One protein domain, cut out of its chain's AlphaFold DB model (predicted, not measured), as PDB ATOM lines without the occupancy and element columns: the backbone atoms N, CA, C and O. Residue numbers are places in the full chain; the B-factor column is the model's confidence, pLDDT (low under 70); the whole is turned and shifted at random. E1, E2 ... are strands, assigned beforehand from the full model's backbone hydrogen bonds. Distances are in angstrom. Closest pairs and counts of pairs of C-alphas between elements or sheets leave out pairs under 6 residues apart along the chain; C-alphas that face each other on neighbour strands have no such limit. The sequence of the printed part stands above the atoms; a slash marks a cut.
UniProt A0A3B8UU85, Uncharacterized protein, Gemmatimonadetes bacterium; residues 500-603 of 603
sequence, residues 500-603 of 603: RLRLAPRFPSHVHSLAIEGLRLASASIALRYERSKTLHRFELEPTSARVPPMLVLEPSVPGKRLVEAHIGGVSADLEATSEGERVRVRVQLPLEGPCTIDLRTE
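Overview. This is residues 500 to 603 of the 603 residues of an uncharacterized protein of Gemmatimonadetes bacterium (UniProt A0A3B8UU85). The domain is a two-layered sandwich of strands: one layer is the twisted sheet of E2, E3, E4, E11 and E7, and the other is made of two small sheets placed end to end, E1, E5, E10 and E6, E9, E8. In that second layer E5 runs on into E6 and E9 into E10; E6, E9, E8 and the large sheet are face to face at an angle, their best planes 30 degrees apart. The printed part has 104 residues, with no named helix and eleven named strands, E1 to E11 in order along the chain; the class is all strand. The large sheet, in the order E2, E3, E4, E11, E7, and the sheet E6, E9, E8 are antiparallel, while E1, E5, E10 is mixed. The whole is compact, with a radius of gyration of the C-alphas of 13.2 A and spans of 39 by 27 by 21 A.

Along the chain. E1, residues 500 to 503, begins at C-alpha 500, (-40.201, -51.239, -33.553). E2, residues 513 to 521, is 23.5 A long and bends by 57 degrees at residue 518. E3, residues 524 to 533, is 29.9 A long, and E4, residues 536 to 545, 28.4 A. E5 is residues 551 to 554, E6 557 to 559, E7 563 to 568, 14.1 A long, E8 577 to 580, E9 583 to 586 and E10 588 to 591. E11, residues 596 to 602, is 19.8 A long and ends at C-alpha 602, (-27.853, -31.999, -47.779).

Arrangement. E2, E3 and E4 form a meander, each strand the antiparallel neighbour of the one before; N 516 and O 528 are 2.8 A apart, and N 529 and O 540 2.8 A. E11 is antiparallel to E4, with N 539 and O 598 at 2.8 A, and to the edge strand E7, with N 567 and O 599 at 2.8 A. Across the sandwich, the closest C-alphas of E7 and E9 are those of Leu 563 and Val 584, 6.7 A apart. E9 is antiparallel to E6, with N 558 and O 584 at 2.9 A, and forms a hairpin with E8, with N 578 and O 585 at 2.8 A. E5 is parallel to E1, with N 501 and O 551 at 2.9 A, and antiparallel to E10, with N 552 and O 590 at 2.8 A. E1 and E3 are apart.

Size, cuts and confidence. The C-alphas farthest apart, those of Arg 547 and Gly 581, are 40.0 A apart. The printed part has no cut and no long link. No printed residue is under 70 in pLDDT.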
ATOM      1  N   ARG A 500     -40.645 -52.265 -32.602       95.12
ATOM      2  CA  ARG A 500     -40.201 -51.239 -33.553       95.12
ATOM      3  C   ARG A 500     -40.931 -49.926 -33.334       95.12
ATOM      4  O   ARG A 500     -42.146 -49.901 -33.183       95.12
ATOM      5  N   LEU A 501     -40.196 -48.825 -33.401       95.25
ATOM      6  CA  LEU A 501     -40.769 -47.491 -33.517       95.25
ATOM      7  C   LEU A 501     -40.333 -46.885 -34.843       95.25
ATOM      8  O   LEU A 501     -39.139 -46.674 -35.060       95.25
ATOM      9  N   ARG A 502     -41.294 -46.575 -35.714       95.88
ATOM     10  CA  ARG A 502     -41.031 -45.775 -36.907       95.88
ATOM     11  C   ARG A 502     -41.284 -44.304 -36.605       95.88
ATOM     12  O   ARG A 502     -42.303 -43.946 -36.016       95.88
ATOM     13  N   LEU A 503     -40.339 -43.475 -37.026       96.56
ATOM     14  CA  LEU A 503     -40.448 -42.026 -37.079       96.56
ATOM     15  C   LEU A 503     -40.100 -41.619 -38.505       96.56
ATOM     16  O   LEU A 503     -39.022 -41.954 -38.986       96.56
ATOM     17  N   ALA A 504     -40.970 -40.873 -39.170       95.19
ATOM     18  CA  ALA A 504     -40.704 -40.330 -40.499       95.19
ATOM     19  C   ALA A 504     -40.886 -38.805 -40.502       95.19
ATOM     20  O   ALA A 504     -41.845 -38.306 -41.096       95.19
ATOM     21  N   PRO A 505     -40.013 -38.044 -39.807       94.19
ATOM     22  CA  PRO A 505     -40.204 -36.611 -39.669       94.19
ATOM     23  C   PRO A 505     -40.180 -35.898 -41.020       94.19
ATOM     24  O   PRO A 505     -39.228 -36.028 -41.793       94.19
ATOM     25  N   ARG A 506     -41.198 -35.081 -41.277       91.19
ATOM     26  CA  ARG A 506     -41.307 -34.217 -42.456       91.19
ATOM     27  C   ARG A 506     -41.523 -32.780 -42.003       91.19
ATOM     28  O   ARG A 506     -42.576 -32.186 -42.206       91.19
ATOM     29  N   PHE A 507     -40.504 -32.217 -41.357       89.00
ATOM     30  CA  PHE A 507     -40.609 -30.860 -40.833       89.00
ATOM     31  C   PHE A 507     -40.692 -29.816 -41.957       89.00
ATOM     32  O   PHE A 507     -39.951 -29.918 -42.945       89.00
ATOM     33  N   PRO A 508     -41.543 -28.792 -41.798       86.12
ATOM     34  CA  PRO A 508     -41.585 -27.653 -42.703       86.12
ATOM     35  C   PRO A 508     -40.219 -26.991 -42.883       86.12
ATOM     36  O   PRO A 508     -39.367 -27.004 -41.989       86.12
ATOM     37  N   SER A 509     -40.013 -26.371 -44.038       85.56
ATOM     38  CA  SER A 509     -38.760 -25.751 -44.448       85.56
ATOM     39  C   SER A 509     -38.346 -24.556 -43.589       85.56
ATOM     40  O   SER A 509     -37.177 -24.188 -43.641       85.56
ATOM     41  N   HIS A 510     -39.221 -23.972 -42.766       85.56
ATOM     42  CA  HIS A 510     -38.880 -22.926 -41.785       85.56
ATOM     43  C   HIS A 510     -38.587 -23.463 -40.376       85.56
ATOM     44  O   HIS A 510     -38.149 -22.698 -39.519       85.56
ATOM     45  N   VAL A 511     -38.806 -24.752 -40.097       88.38
ATOM     46  CA  VAL A 511     -38.536 -25.322 -38.768       88.38
ATOM     47  C   VAL A 511     -37.036 -25.568 -38.605       88.38
ATOM     48  O   VAL A 511     -36.418 -26.334 -39.348       88.38
ATOM     49  N   HIS A 512     -36.442 -24.891 -37.620       91.19
ATOM     50  CA  HIS A 512     -35.017 -24.990 -37.289       91.19
ATOM     51  C   HIS A 512     -34.734 -25.799 -36.033       91.19
ATOM     52  O   HIS A 512     -33.640 -26.334 -35.908       91.19
ATOM     53  N   SER A 513     -35.694 -25.890 -35.121       92.88
ATOM     54  CA  SER A 513     -35.562 -26.660 -33.895       92.88
ATOM     55  C   SER A 513     -36.915 -27.215 -33.485       92.88
ATOM     56  O   SER A 513     -37.933 -26.530 -33.610       92.88
ATOM     57  N   LEU A 514     -36.925 -28.448 -32.997       93.44
ATOM     58  CA  LEU A 514     -38.102 -29.090 -32.426       93.44
ATOM     59  C   LEU A 514     -37.638 -30.118 -31.398       93.44
ATOM     60  O   LEU A 514     -36.824 -30.972 -31.739       93.44
ATOM     61  N   ALA A 515     -38.166 -30.083 -30.181       94.19
ATOM     62  CA  ALA A 515     -38.012 -31.183 -29.241       94.19
ATOM     63  C   ALA A 515     -39.370 -31.789 -28.898       94.19
ATOM     64  O   ALA A 515     -40.392 -31.106 -28.818       94.19
ATOM     65  N   ILE A 516     -39.365 -33.103 -28.734       94.19
ATOM     66  CA  ILE A 516     -40.513 -33.906 -28.359       94.19
ATOM     67  C   ILE A 516     -40.063 -34.868 -27.280       94.19
ATOM     68  O   ILE A 516     -39.060 -35.560 -27.423       94.19
ATOM     69  N   GLU A 517     -40.832 -34.924 -26.211       92.62
ATOM     70  CA  GLU A 517     -40.637 -35.851 -25.109       92.62
ATOM     71  C   GLU A 517     -41.834 -36.798 -25.050       92.62
ATOM     72  O   GLU A 517     -42.919 -36.468 -25.526       92.62
ATOM     73  N   GLY A 518     -41.659 -37.982 -24.465       90.75
ATOM     74  CA  GLY A 518     -42.792 -38.857 -24.168       90.75
ATOM     75  C   GLY A 518     -43.329 -39.683 -25.343       90.75
ATOM     76  O   GLY A 518     -44.416 -40.241 -25.217       90.75
ATOM     77  N   LEU A 519     -42.592 -39.832 -26.453       92.88
ATOM     78  CA  LEU A 519     -42.955 -40.799 -27.503       92.88
ATOM     79  C   LEU A 519     -42.942 -42.210 -26.900       92.88
ATOM     80  O   LEU A 519     -41.965 -42.576 -26.244       92.88
ATOM     81  N   ARG A 520     -44.002 -43.005 -27.085       91.88
ATOM     82  CA  ARG A 520     -44.130 -44.320 -26.434       91.88
ATOM     83  C   ARG A 520     -43.913 -45.480 -27.398       91.88
ATOM     84  O   ARG A 520     -44.276 -45.442 -28.567       91.88
ATOM     85  N   LEU A 521     -43.370 -46.561 -26.856       92.88
ATOM     86  CA  LEU A 521     -43.419 -47.885 -27.467       92.88
ATOM     87  C   LEU A 521     -43.531 -48.922 -26.352       92.88
ATOM     88  O   LEU A 521     -42.556 -49.204 -25.654       92.88
ATOM     89  N   ALA A 522     -44.724 -49.474 -26.163       90.69
ATOM     90  CA  ALA A 522     -45.065 -50.256 -24.984       90.69
ATOM     91  C   ALA A 522     -44.695 -49.514 -23.686       90.69
ATOM     92  O   ALA A 522     -45.177 -48.414 -23.425       90.69
ATOM     93  N   SER A 523     -43.802 -50.091 -22.880       88.56
ATOM     94  CA  SER A 523     -43.303 -49.460 -21.651       88.56
ATOM     95  C   SER A 523     -42.177 -48.445 -21.880       88.56
ATOM     96  O   SER A 523     -41.797 -47.746 -20.938       88.56
ATOM     97  N   ALA A 524     -41.635 -48.351 -23.099       91.12
ATOM     98  CA  ALA A 524     -40.555 -47.431 -23.416       91.12
ATOM     99  C   ALA A 524     -41.066 -45.996 -23.626       91.12
ATOM    100  O   ALA A 524     -42.175 -45.784 -24.118       91.12
ATOM    101  N   SER A 525     -40.238 -45.021 -23.261       92.00
ATOM    102  CA  SER A 525     -40.407 -43.600 -23.545       92.00
ATOM    103  C   SER A 525     -39.142 -43.065 -24.206       92.00
ATOM    104  O   SER A 525     -38.030 -43.409 -23.796       92.00
ATOM    105  N   ILE A 526     -39.318 -42.280 -25.265       93.62
ATOM    106  CA  ILE A 526     -38.246 -41.774 -26.118       93.62
ATOM    107  C   ILE A 526     -38.433 -40.267 -26.290       93.62
ATOM    108  O   ILE A 526     -39.548 -39.785 -26.508       93.62
ATOM    109  N   ALA A 527     -37.334 -39.530 -26.194       94.56
ATOM    110  CA  ALA A 527     -37.252 -38.135 -26.586       94.56
ATOM    111  C   ALA A 527     -36.616 -38.022 -27.977       94.56
ATOM    112  O   ALA A 527     -35.699 -38.771 -28.312       94.56
ATOM    113  N   LEU A 528     -37.105 -37.076 -28.772       95.88
ATOM    114  CA  LEU A 528     -36.569 -36.688 -30.070       95.88
ATOM    115  C   LEU A 528     -36.246 -35.198 -30.021       95.88
ATOM    116  O   LEU A 528     -37.118 -34.388 -29.718       95.88
ATOM    117  N   ARG A 529     -35.027 -34.816 -30.387       96.81
ATOM    118  CA  ARG A 529     -34.662 -33.426 -30.663       96.81
ATOM    119  C   ARG A 529     -34.182 -33.306 -32.091       96.81
ATOM    120  O   ARG A 529     -33.456 -34.158 -32.591       96.81
ATOM    121  N   TYR A 530     -34.605 -32.247 -32.746       96.56
ATOM    122  CA  TYR A 530     -34.209 -31.892 -34.090       96.56
ATOM    123  C   TYR A 530     -33.633 -30.488 -34.078       96.56
ATOM    124  O   TYR A 530     -34.249 -29.576 -33.529       96.56
ATOM    125  N   GLU A 531     -32.490 -30.318 -34.732       96.31
ATOM    126  CA  GLU A 531     -31.877 -29.023 -34.992       96.31
ATOM    127  C   GLU A 531     -31.419 -28.938 -36.446       96.31
ATOM    128  O   GLU A 531     -30.882 -29.889 -37.016       96.31
ATOM    129  N   ARG A 532     -31.594 -27.768 -37.058       95.06
ATOM    130  CA  ARG A 532     -31.133 -27.491 -38.413       95.06
ATOM    131  C   ARG A 532     -30.325 -26.214 -38.482       95.06
ATOM    132  O   ARG A 532     -30.848 -25.109 -38.314       95.06
ATOM    133  N   SER A 533     -29.075 -26.373 -38.899       94.25
ATOM    134  CA  SER A 533     -28.162 -25.284 -39.226       94.25
ATOM    135  C   SER A 533     -27.811 -25.333 -40.711       94.25
ATOM    136  O   SER A 533     -26.963 -26.118 -41.140       94.25
ATOM    137  N   LYS A 534     -28.437 -24.452 -41.502       90.44
ATOM    138  CA  LYS A 534     -28.310 -24.412 -42.969       90.44
ATOM    139  C   LYS A 534     -28.684 -25.768 -43.585       90.44
ATOM    140  O   LYS A 534     -29.855 -26.127 -43.546       90.44
ATOM    141  N   THR A 535     -27.705 -26.494 -44.118       93.75
ATOM    142  CA  THR A 535     -27.866 -27.804 -44.761       93.75
ATOM    143  C   THR A 535     -27.584 -28.986 -43.833       93.75
ATOM    144  O   THR A 535     -27.689 -30.135 -44.250       93.75
ATOM    145  N   LEU A 536     -27.182 -28.729 -42.584       96.12
ATOM    146  CA  LEU A 536     -26.982 -29.763 -41.575       96.12
ATOM    147  C   LEU A 536     -28.273 -29.957 -40.779       96.12
ATOM    148  O   LEU A 536     -28.762 -29.010 -40.159       96.12
ATOM    149  N   HIS A 537     -28.768 -31.188 -40.769       97.12
ATOM    150  CA  HIS A 537     -29.912 -31.657 -40.002       97.12
ATOM    151  C   HIS A 537     -29.419 -32.631 -38.940       97.12
ATOM    152  O   HIS A 537     -28.832 -33.657 -39.273       97.12
ATOM    153  N   ARG A 538     -29.663 -32.318 -37.673       97.69
ATOM    154  CA  ARG A 538     -29.295 -33.145 -36.530       97.69
ATOM    155  C   ARG A 538     -30.550 -33.693 -35.880       97.69
ATOM    156  O   ARG A 538     -31.449 -32.926 -35.547       97.69
ATOM    157  N   PHE A 539     -30.584 -35.002 -35.679       97.81
ATOM    158  CA  PHE A 539     -31.604 -35.696 -34.904       97.81
ATOM    159  C   PHE A 539     -30.935 -36.347 -33.697       97.81
ATOM    160  O   PHE A 539     -30.027 -37.155 -33.858       97.81
ATOM    161  N   GLU A 540     -31.382 -36.013 -32.496       97.19
ATOM    162  CA  GLU A 540     -30.963 -36.661 -31.257       97.19
ATOM    163  C   GLU A 540     -32.136 -37.468 -30.718       97.19
ATOM    164  O   GLU A 540     -33.225 -36.929 -30.514       97.19
ATOM    165  N   LEU A 541     -31.931 -38.763 -30.507       96.06
ATOM    166  CA  LEU A 541     -32.926 -39.649 -29.922       96.06
ATOM    167  C   LEU A 541     -32.389 -40.235 -28.627       96.06
ATOM    168  O   LEU A 541     -31.290 -40.783 -28.603       96.06
ATOM    169  N   GLU A 542     -33.177 -40.147 -27.563       93.69
ATOM    170  CA  GLU A 542     -32.799 -40.634 -26.239       93.69
ATOM    171  C   GLU A 542     -33.921 -41.499 -25.653       93.69
ATOM    172  O   GLU A 542     -35.043 -41.012 -25.488       93.69
ATOM    173  N   PRO A 543     -33.660 -42.773 -25.313       92.06
ATOM    174  CA  PRO A 543     -34.599 -43.570 -24.543       92.06
ATOM    175  C   PRO A 543     -34.569 -43.083 -23.086       92.06
ATOM    176  O   PRO A 543     -33.640 -43.378 -22.341       92.06
ATOM    177  N   THR A 544     -35.592 -42.340 -22.665       87.31
ATOM    178  CA  THR A 544     -35.689 -41.789 -21.299       87.31
ATOM    179  C   THR A 544     -36.135 -42.840 -20.281       87.31
ATOM    180  O   THR A 544     -35.868 -42.726 -19.087       87.31
ATOM    181  N   SER A 545     -36.800 -43.895 -20.750       85.19
ATOM    182  CA  SER A 545     -37.124 -45.095 -19.983       85.19
ATOM    183  C   SER A 545     -37.314 -46.249 -20.955       85.19
ATOM    184  O   SER A 545     -38.192 -46.171 -21.803       85.19
ATOM    185  N   ALA A 546     -36.548 -47.333 -20.849       82.38
ATOM    186  CA  ALA A 546     -36.767 -48.545 -21.639       82.38
ATOM    187  C   ALA A 546     -36.167 -49.762 -20.926       82.38
ATOM    188  O   ALA A 546     -35.042 -49.706 -20.437       82.38
ATOM    189  N   ARG A 547     -36.907 -50.878 -20.867       81.00
ATOM    190  CA  ARG A 547     -36.369 -52.156 -20.355       81.00
ATOM    191  C   ARG A 547     -35.602 -52.937 -21.421       81.00
ATOM    192  O   ARG A 547     -34.673 -53.664 -21.092       81.00
ATOM    193  N   VAL A 548     -36.029 -52.810 -22.674       84.50
ATOM    194  CA  VAL A 548     -35.431 -53.447 -23.850       84.50
ATOM    195  C   VAL A 548     -35.203 -52.349 -24.889       84.50
ATOM    196  O   VAL A 548     -36.139 -51.575 -25.115       84.50
ATOM    197  N   PRO A 549     -34.009 -52.257 -25.505       87.19
ATOM    198  CA  PRO A 549     -33.738 -51.287 -26.560       87.19
ATOM    199  C   PRO A 549     -34.736 -51.433 -27.720       87.19
ATOM    200  O   PRO A 549     -34.812 -52.509 -28.321       87.19
ATOM    201  N   PRO A 550     -35.519 -50.391 -28.041       92.00
ATOM    202  CA  PRO A 550     -36.449 -50.440 -29.157       92.00
ATOM    203  C   PRO A 550     -35.691 -50.360 -30.484       92.00
ATOM    204  O   PRO A 550     -34.671 -49.677 -30.600       92.00
ATOM    205  N   MET A 551     -36.207 -51.031 -31.511       95.94
ATOM    206  CA  MET A 551     -35.700 -50.900 -32.875       95.94
ATOM    207  C   MET A 551     -36.265 -49.626 -33.504       95.94
ATOM    208  O   MET A 551     -37.437 -49.572 -33.878       95.94
ATOM    209  N   LEU A 552     -35.433 -48.599 -33.641       95.94
ATOM    210  CA  LEU A 552     -35.795 -47.360 -34.314       95.94
ATOM    211  C   LEU A 552     -35.720 -47.551 -35.834       95.94
ATOM    212  O   LEU A 552     -34.710 -48.021 -36.354       95.94
ATOM    213  N   VAL A 553     -36.770 -47.137 -36.540       96.44
ATOM    214  CA  VAL A 553     -36.786 -46.937 -37.993       96.44
ATOM    215  C   VAL A 553     -36.997 -45.446 -38.239       96.44
ATOM    216  O   VAL A 553     -38.124 -44.959 -38.169       96.44
ATOM    217  N   LEU A 554     -35.915 -44.709 -38.475       96.69
ATOM    218  CA  LEU A 554     -35.954 -43.277 -38.751       96.69
ATOM    219  C   LEU A 554     -35.924 -43.043 -40.265       96.69
ATOM    220  O   LEU A 554     -34.993 -43.466 -40.948       96.69
ATOM    221  N   GLU A 555     -36.933 -42.350 -40.779       96.12
ATOM    222  CA  GLU A 555     -37.109 -42.053 -42.201       96.12
ATOM    223  C   GLU A 555     -37.381 -40.559 -42.437       96.12
ATOM    224  O   GLU A 555     -38.469 -40.192 -42.895       96.12
ATOM    225  N   PRO A 556     -36.456 -39.651 -42.077       95.38
ATOM    226  CA  PRO A 556     -36.733 -38.237 -42.168       95.38
ATOM    227  C   PRO A 556     -36.695 -37.798 -43.634       95.38
ATOM    228  O   PRO A 556     -35.793 -38.156 -44.394       95.38
ATOM    229  N   SER A 557     -37.670 -36.979 -44.015       93.31
ATOM    230  CA  SER A 557     -37.641 -36.206 -45.251       93.31
ATOM    231  C   SER A 557     -37.104 -34.826 -44.899       93.31
ATOM    232  O   SER A 557     -37.791 -34.057 -44.227       93.31
ATOM    233  N   VAL A 558     -35.881 -34.501 -45.317       93.19
ATOM    234  CA  VAL A 558     -35.204 -33.233 -45.003       93.19
ATOM    235  C   VAL A 558     -35.080 -32.341 -46.244       93.19
ATOM    236  O   VAL A 558     -34.918 -32.864 -47.344       93.19
ATOM    237  N   PRO A 559     -35.165 -31.004 -46.113       91.75
ATOM    238  CA  PRO A 559     -34.900 -30.077 -47.216       91.75
ATOM    239  C   PRO A 559     -33.525 -30.282 -47.878       91.75
ATOM    240  O   PRO A 559     -32.511 -30.404 -47.190       91.75
ATOM    241  N   GLY A 560     -33.494 -30.267 -49.210       90.50
ATOM    242  CA  GLY A 560     -32.290 -30.439 -50.031       90.50
ATOM    243  C   GLY A 560     -32.548 -31.336 -51.242       90.50
ATOM    244  O   GLY A 560     -33.552 -32.038 -51.293       90.50
ATOM    245  N   LYS A 561     -31.652 -31.331 -52.228       91.19
ATOM    246  CA  LYS A 561     -31.789 -32.109 -53.472       91.19
ATOM    247  C   LYS A 561     -31.137 -33.484 -53.377       91.19
ATOM    248  O   LYS A 561     -31.642 -34.452 -53.953       91.19
ATOM    249  N   ARG A 562     -30.017 -33.587 -52.655       93.12
ATOM    250  CA  ARG A 562     -29.324 -34.860 -52.390       93.12
ATOM    251  C   ARG A 562     -28.638 -34.894 -51.026       93.12
ATOM    252  O   ARG A 562     -28.346 -33.852 -50.445       93.12
ATOM    253  N   LEU A 563     -28.411 -36.108 -50.521       95.25
ATOM    254  CA  LEU A 563     -27.598 -36.356 -49.330       95.25
ATOM    255  C   LEU A 563     -26.117 -36.291 -49.723       95.25
ATOM    256  O   LEU A 563     -25.708 -36.919 -50.699       95.25
ATOM    257  N   VAL A 564     -25.332 -35.528 -48.969       95.06
ATOM    258  CA  VAL A 564     -23.888 -35.345 -49.189       95.06
ATOM    259  C   VAL A 564     -23.093 -36.212 -48.230       95.06
ATOM    260  O   VAL A 564     -22.170 -36.911 -48.630       95.06
ATOM    261  N   GLU A 565     -23.456 -36.149 -46.952       95.69
ATOM    262  CA  GLU A 565     -22.768 -36.828 -45.861       95.69
ATOM    263  C   GLU A 565     -23.794 -37.222 -44.799       95.69
ATOM    264  O   GLU A 565     -24.747 -36.480 -44.537       95.69
ATOM    265  N   ALA A 566     -23.567 -38.358 -44.145       97.00
ATOM    266  CA  ALA A 566     -24.323 -38.772 -42.978       97.00
ATOM    267  C   ALA A 566     -23.396 -39.317 -41.893       97.00
ATOM    268  O   ALA A 566     -22.412 -39.996 -42.188       97.00
ATOM    269  N   HIS A 567     -23.716 -39.025 -40.635       96.88
ATOM    270  CA  HIS A 567     -23.012 -39.566 -39.479       96.88
ATOM    271  C   HIS A 567     -24.009 -40.114 -38.461       96.88
ATOM    272  O   HIS A 567     -25.022 -39.479 -38.177       96.88
ATOM    273  N   ILE A 568     -23.702 -41.271 -37.879       95.81
ATOM    274  CA  ILE A 568     -24.472 -41.891 -36.796       95.81
ATOM    275  C   ILE A 568     -23.533 -42.058 -35.605       95.81
ATOM    276  O   ILE A 568     -22.480 -42.683 -35.724       95.81
ATOM    277  N   GLY A 569     -23.867 -41.448 -34.468       92.94
ATOM    278  CA  GLY A 569     -23.001 -41.441 -33.283       92.94
ATOM    279  C   GLY A 569     -21.614 -40.840 -33.549       92.94
ATOM    280  O   GLY A 569     -20.630 -41.265 -32.952       92.94
ATOM    281  N   GLY A 570     -21.516 -39.899 -34.496       91.19
ATOM    282  CA  GLY A 570     -20.253 -39.290 -34.934       91.19
ATOM    283  C   GLY A 570     -19.439 -40.111 -35.944       91.19
ATOM    284  O   GLY A 570     -18.394 -39.644 -36.392       91.19
ATOM    285  N   VAL A 571     -19.899 -41.301 -36.342       94.62
ATOM    286  CA  VAL A 571     -19.227 -42.157 -37.334       94.62
ATOM    287  C   VAL A 571     -19.872 -41.974 -38.704       94.62
ATOM    288  O   VAL A 571     -21.094 -42.018 -38.810       94.62
ATOM    289  N   SER A 572     -19.061 -41.786 -39.752       94.94
ATOM    290  CA  SER A 572     -19.546 -41.690 -41.137       94.94
ATOM    291  C   SER A 572     -20.347 -42.937 -41.517       94.94
ATOM    292  O   SER A 572     -19.867 -44.058 -41.338       94.94
ATOM    293  N   ALA A 573     -21.538 -42.739 -42.073       94.12
ATOM    294  CA  ALA A 573     -22.439 -43.801 -42.500       94.12
ATOM    295  C   ALA A 573     -22.808 -43.617 -43.975       94.12
ATOM    296  O   ALA A 573     -23.125 -42.509 -44.405       94.12
ATOM    297  N   ASP A 574     -22.775 -44.708 -44.737       92.25
ATOM    298  CA  ASP A 574     -23.301 -44.744 -46.101       92.25
ATOM    299  C   ASP A 574     -24.783 -45.128 -46.027       92.25
ATOM    300  O   ASP A 574     -25.117 -46.225 -45.572       92.25
ATOM    301  N   LEU A 575     -25.668 -44.188 -46.363       92.88
ATOM    302  CA  LEU A 575     -27.113 -44.327 -46.188       92.88
ATOM    303  C   LEU A 575     -27.830 -44.262 -47.530       92.88
ATOM    304  O   LEU A 575     -27.548 -43.403 -48.365       92.88
ATOM    305  N   GLU A 576     -28.837 -45.118 -47.687       89.88
ATOM    306  CA  GLU A 576     -29.758 -45.021 -48.809       89.88
ATOM    307  C   GLU A 576     -30.593 -43.741 -48.689       89.88
ATOM    308  O   GLU A 576     -31.260 -43.487 -47.676       89.88
ATOM    309  N   ALA A 577     -30.543 -42.933 -49.746       92.44
ATOM    310  CA  ALA A 577     -31.246 -41.667 -49.846       92.44
ATOM    311  C   ALA A 577     -32.041 -41.599 -51.153       92.44
ATOM    312  O   ALA A 577     -31.517 -41.875 -52.234       92.44
ATOM    313  N   THR A 578     -33.296 -41.176 -51.048       93.88
ATOM    314  CA  THR A 578     -34.209 -40.998 -52.177       93.88
ATOM    315  C   THR A 578     -34.551 -39.521 -52.311       93.88
ATOM    316  O   THR A 578     -35.040 -38.904 -51.365       93.88
ATOM    317  N   SER A 579     -34.306 -38.943 -53.485       89.31
ATOM    318  CA  SER A 579     -34.714 -37.568 -53.790       89.31
ATOM    319  C   SER A 579     -36.223 -37.492 -54.052       89.31
ATOM    320  O   SER A 579     -36.767 -38.244 -54.858       89.31
ATOM    321  N   GLU A 580     -36.891 -36.548 -53.394       86.19
ATOM    322  CA  GLU A 580     -38.332 -36.283 -53.442       86.19
ATOM    323  C   GLU A 580     -38.559 -34.797 -53.764       86.19
ATOM    324  O   GLU A 580     -38.943 -33.995 -52.911       86.19
ATOM    325  N   GLY A 581     -38.254 -34.402 -55.003       84.38
ATOM    326  CA  GLY A 581     -38.283 -32.996 -55.416       84.38
ATOM    327  C   GLY A 581     -37.192 -32.179 -54.717       84.38
ATOM    328  O   GLY A 581     -36.009 -32.429 -54.921       84.38
ATOM    329  N   GLU A 582     -37.592 -31.216 -53.884       88.25
ATOM    330  CA  GLU A 582     -36.691 -30.351 -53.095       88.25
ATOM    331  C   GLU A 582     -36.394 -30.918 -51.691       88.25
ATOM    332  O   GLU A 582     -35.996 -30.194 -50.770       88.25
ATOM    333  N   ARG A 583     -36.641 -32.217 -51.499       91.12
ATOM    334  CA  ARG A 583     -36.363 -32.935 -50.255       91.12
ATOM    335  C   ARG A 583     -35.603 -34.222 -50.526       91.12
ATOM    336  O   ARG A 583     -35.692 -34.805 -51.604       91.12
ATOM    337  N   VAL A 584     -34.917 -34.709 -49.503       93.50
ATOM    338  CA  VAL A 584     -34.259 -36.012 -49.490       93.50
ATOM    339  C   VAL A 584     -34.840 -36.832 -48.357       93.50
ATOM    340  O   VAL A 584     -34.821 -36.403 -47.203       93.50
ATOM    341  N   ARG A 585     -35.336 -38.022 -48.682       94.19
ATOM    342  CA  ARG A 585     -35.717 -39.030 -47.700       94.19
ATOM    343  C   ARG A 585     -34.531 -39.941 -47.442       94.19
ATOM    344  O   ARG A 585     -34.003 -40.535 -48.377       94.19
ATOM    345  N   VAL A 586     -34.130 -40.059 -46.186       95.19
ATOM    346  CA  VAL A 586     -33.050 -40.958 -45.754       95.19
ATOM    347  C   VAL A 586     -33.664 -42.070 -44.923       95.19
ATOM    348  O   VAL A 586     -34.627 -41.814 -44.214       95.19
ATOM    349  N   ARG A 587     -33.147 -43.299 -44.984       94.81
ATOM    350  CA  ARG A 587     -33.619 -44.387 -44.118       94.81
ATOM    351  C   ARG A 587     -32.507 -44.892 -43.212       94.81
ATOM    352  O   ARG A 587     -31.434 -45.259 -43.675       94.81
ATOM    353  N   VAL A 588     -32.795 -44.951 -41.917       94.56
ATOM    354  CA  VAL A 588     -31.903 -45.476 -40.881       94.56
ATOM    355  C   VAL A 588     -32.678 -46.461 -40.018       94.56
ATOM    356  O   VAL A 588     -33.786 -46.170 -39.571       94.56
ATOM    357  N   GLN A 589     -32.094 -47.629 -39.756       95.25
ATOM    358  CA  GLN A 589     -32.662 -48.609 -38.838       95.25
ATOM    359  C   GLN A 589     -31.595 -49.080 -37.851       95.25
ATOM    360  O   GLN A 589     -30.575 -49.625 -38.264       95.25
ATOM    361  N   LEU A 590     -31.827 -48.879 -36.552       94.31
ATOM    362  CA  LEU A 590     -30.872 -49.230 -35.497       94.31
ATOM    363  C   LEU A 590     -31.564 -49.494 -34.148       94.31
ATOM    364  O   LEU A 590     -32.629 -48.929 -33.896       94.31
ATOM    365  N   PRO A 591     -30.993 -50.342 -33.272       94.06
ATOM    366  CA  PRO A 591     -31.439 -50.451 -31.886       94.06
ATOM    367  C   PRO A 591     -31.055 -49.192 -31.097       94.06
ATOM    368  O   PRO A 591     -29.923 -48.718 -31.182       94.06
ATOM    369  N   LEU A 592     -31.985 -48.654 -30.310       92.44
ATOM    370  CA  LEU A 592     -31.746 -47.472 -29.483       92.44
ATOM    371  C   LEU A 592     -31.314 -47.886 -28.065       92.44
ATOM    372  O   LEU A 592     -32.127 -47.948 -27.145       92.44
ATOM    373  N   GLU A 593     -30.032 -48.220 -27.898       89.81
ATOM    374  CA  GLU A 593     -29.453 -48.662 -26.611       89.81
ATOM    375  C   GLU A 593     -29.195 -47.508 -25.625       89.81
ATOM    376  O   GLU A 593     -29.103 -47.720 -24.417       89.81
ATOM    377  N   GLY A 594     -29.098 -46.283 -26.136       91.06
ATOM    378  CA  GLY A 594     -28.852 -45.058 -25.383       91.06
ATOM    379  C   GLY A 594     -29.032 -43.830 -26.280       91.06
ATOM    380  O   GLY A 594     -29.573 -43.968 -27.383       91.06
ATOM    381  N   PRO A 595     -28.589 -42.640 -25.836       93.81
ATOM    382  CA  PRO A 595     -28.612 -41.439 -26.661       93.81
ATOM    383  C   PRO A 595     -27.881 -41.656 -27.990       93.81
ATOM    384  O   PRO A 595     -26.733 -42.104 -28.015       93.81
ATOM    385  N   CYS A 596     -28.543 -41.334 -29.096       95.19
ATOM    386  CA  CYS A 596     -28.015 -41.479 -30.446       95.19
ATOM    387  C   CYS A 596     -28.211 -40.180 -31.227       95.19
ATOM    388  O   CYS A 596     -29.311 -39.631 -31.264       95.19
ATOM    389  N   THR A 597     -27.147 -39.712 -31.879       97.31
ATOM    390  CA  THR A 597     -27.174 -38.543 -32.764       97.31
ATOM    391  C   THR A 597     -27.033 -38.996 -34.212       97.31
ATOM    392  O   THR A 597     -26.114 -39.748 -34.539       97.31
ATOM    393  N   ILE A 598     -27.918 -38.516 -35.080       97.44
ATOM    394  CA  ILE A 598     -27.893 -38.741 -36.525       97.44
ATOM    395  C   ILE A 598     -27.778 -37.377 -37.203       97.44
ATOM    396  O   ILE A 598     -28.696 -36.561 -37.136       97.44
ATOM    397  N   ASP A 599     -26.645 -37.145 -37.858       97.69
ATOM    398  CA  ASP A 599     -26.352 -35.923 -38.599       97.69
ATOM    399  C   ASP A 599     -26.471 -36.202 -40.100       97.69
ATOM    400  O   ASP A 599     -25.791 -37.082 -40.624       97.69
ATOM    401  N   LEU A 600     -27.309 -35.439 -40.799       97.06
ATOM    402  CA  LEU A 600     -27.518 -35.516 -42.244       97.06
ATOM    403  C   LEU A 600     -27.161 -34.170 -42.873       97.06
ATOM    404  O   LEU A 600     -27.702 -33.135 -42.482       97.06
ATOM    405  N   ARG A 601     -26.266 -34.168 -43.860       96.38
ATOM    406  CA  ARG A 601     -25.905 -32.970 -44.626       96.38
ATOM    407  C   ARG A 601     -26.465 -33.068 -46.035       96.38
ATOM    408  O   ARG A 601     -26.156 -34.022 -46.746       96.38
ATOM    409  N   THR A 602     -27.250 -32.079 -46.441       95.06
ATOM    410  CA  THR A 602     -27.853 -31.999 -47.779       95.06
ATOM    411  C   THR A 602     -27.210 -30.898 -48.634       95.06
ATOM    412  O   THR A 602     -26.397 -30.110 -48.143       95.06
ATOM    413  N   GLU A 603     -27.528 -30.855 -49.927       91.00
ATOM    414  CA  GLU A 603     -27.201 -29.741 -50.840       91.00
ATOM    415  C   GLU A 603     -28.334 -29.432 -51.813       91.00
ATOM    416  O   GLU A 603     -29.103 -30.372 -52.138       91.00
TER     417      GLU A 603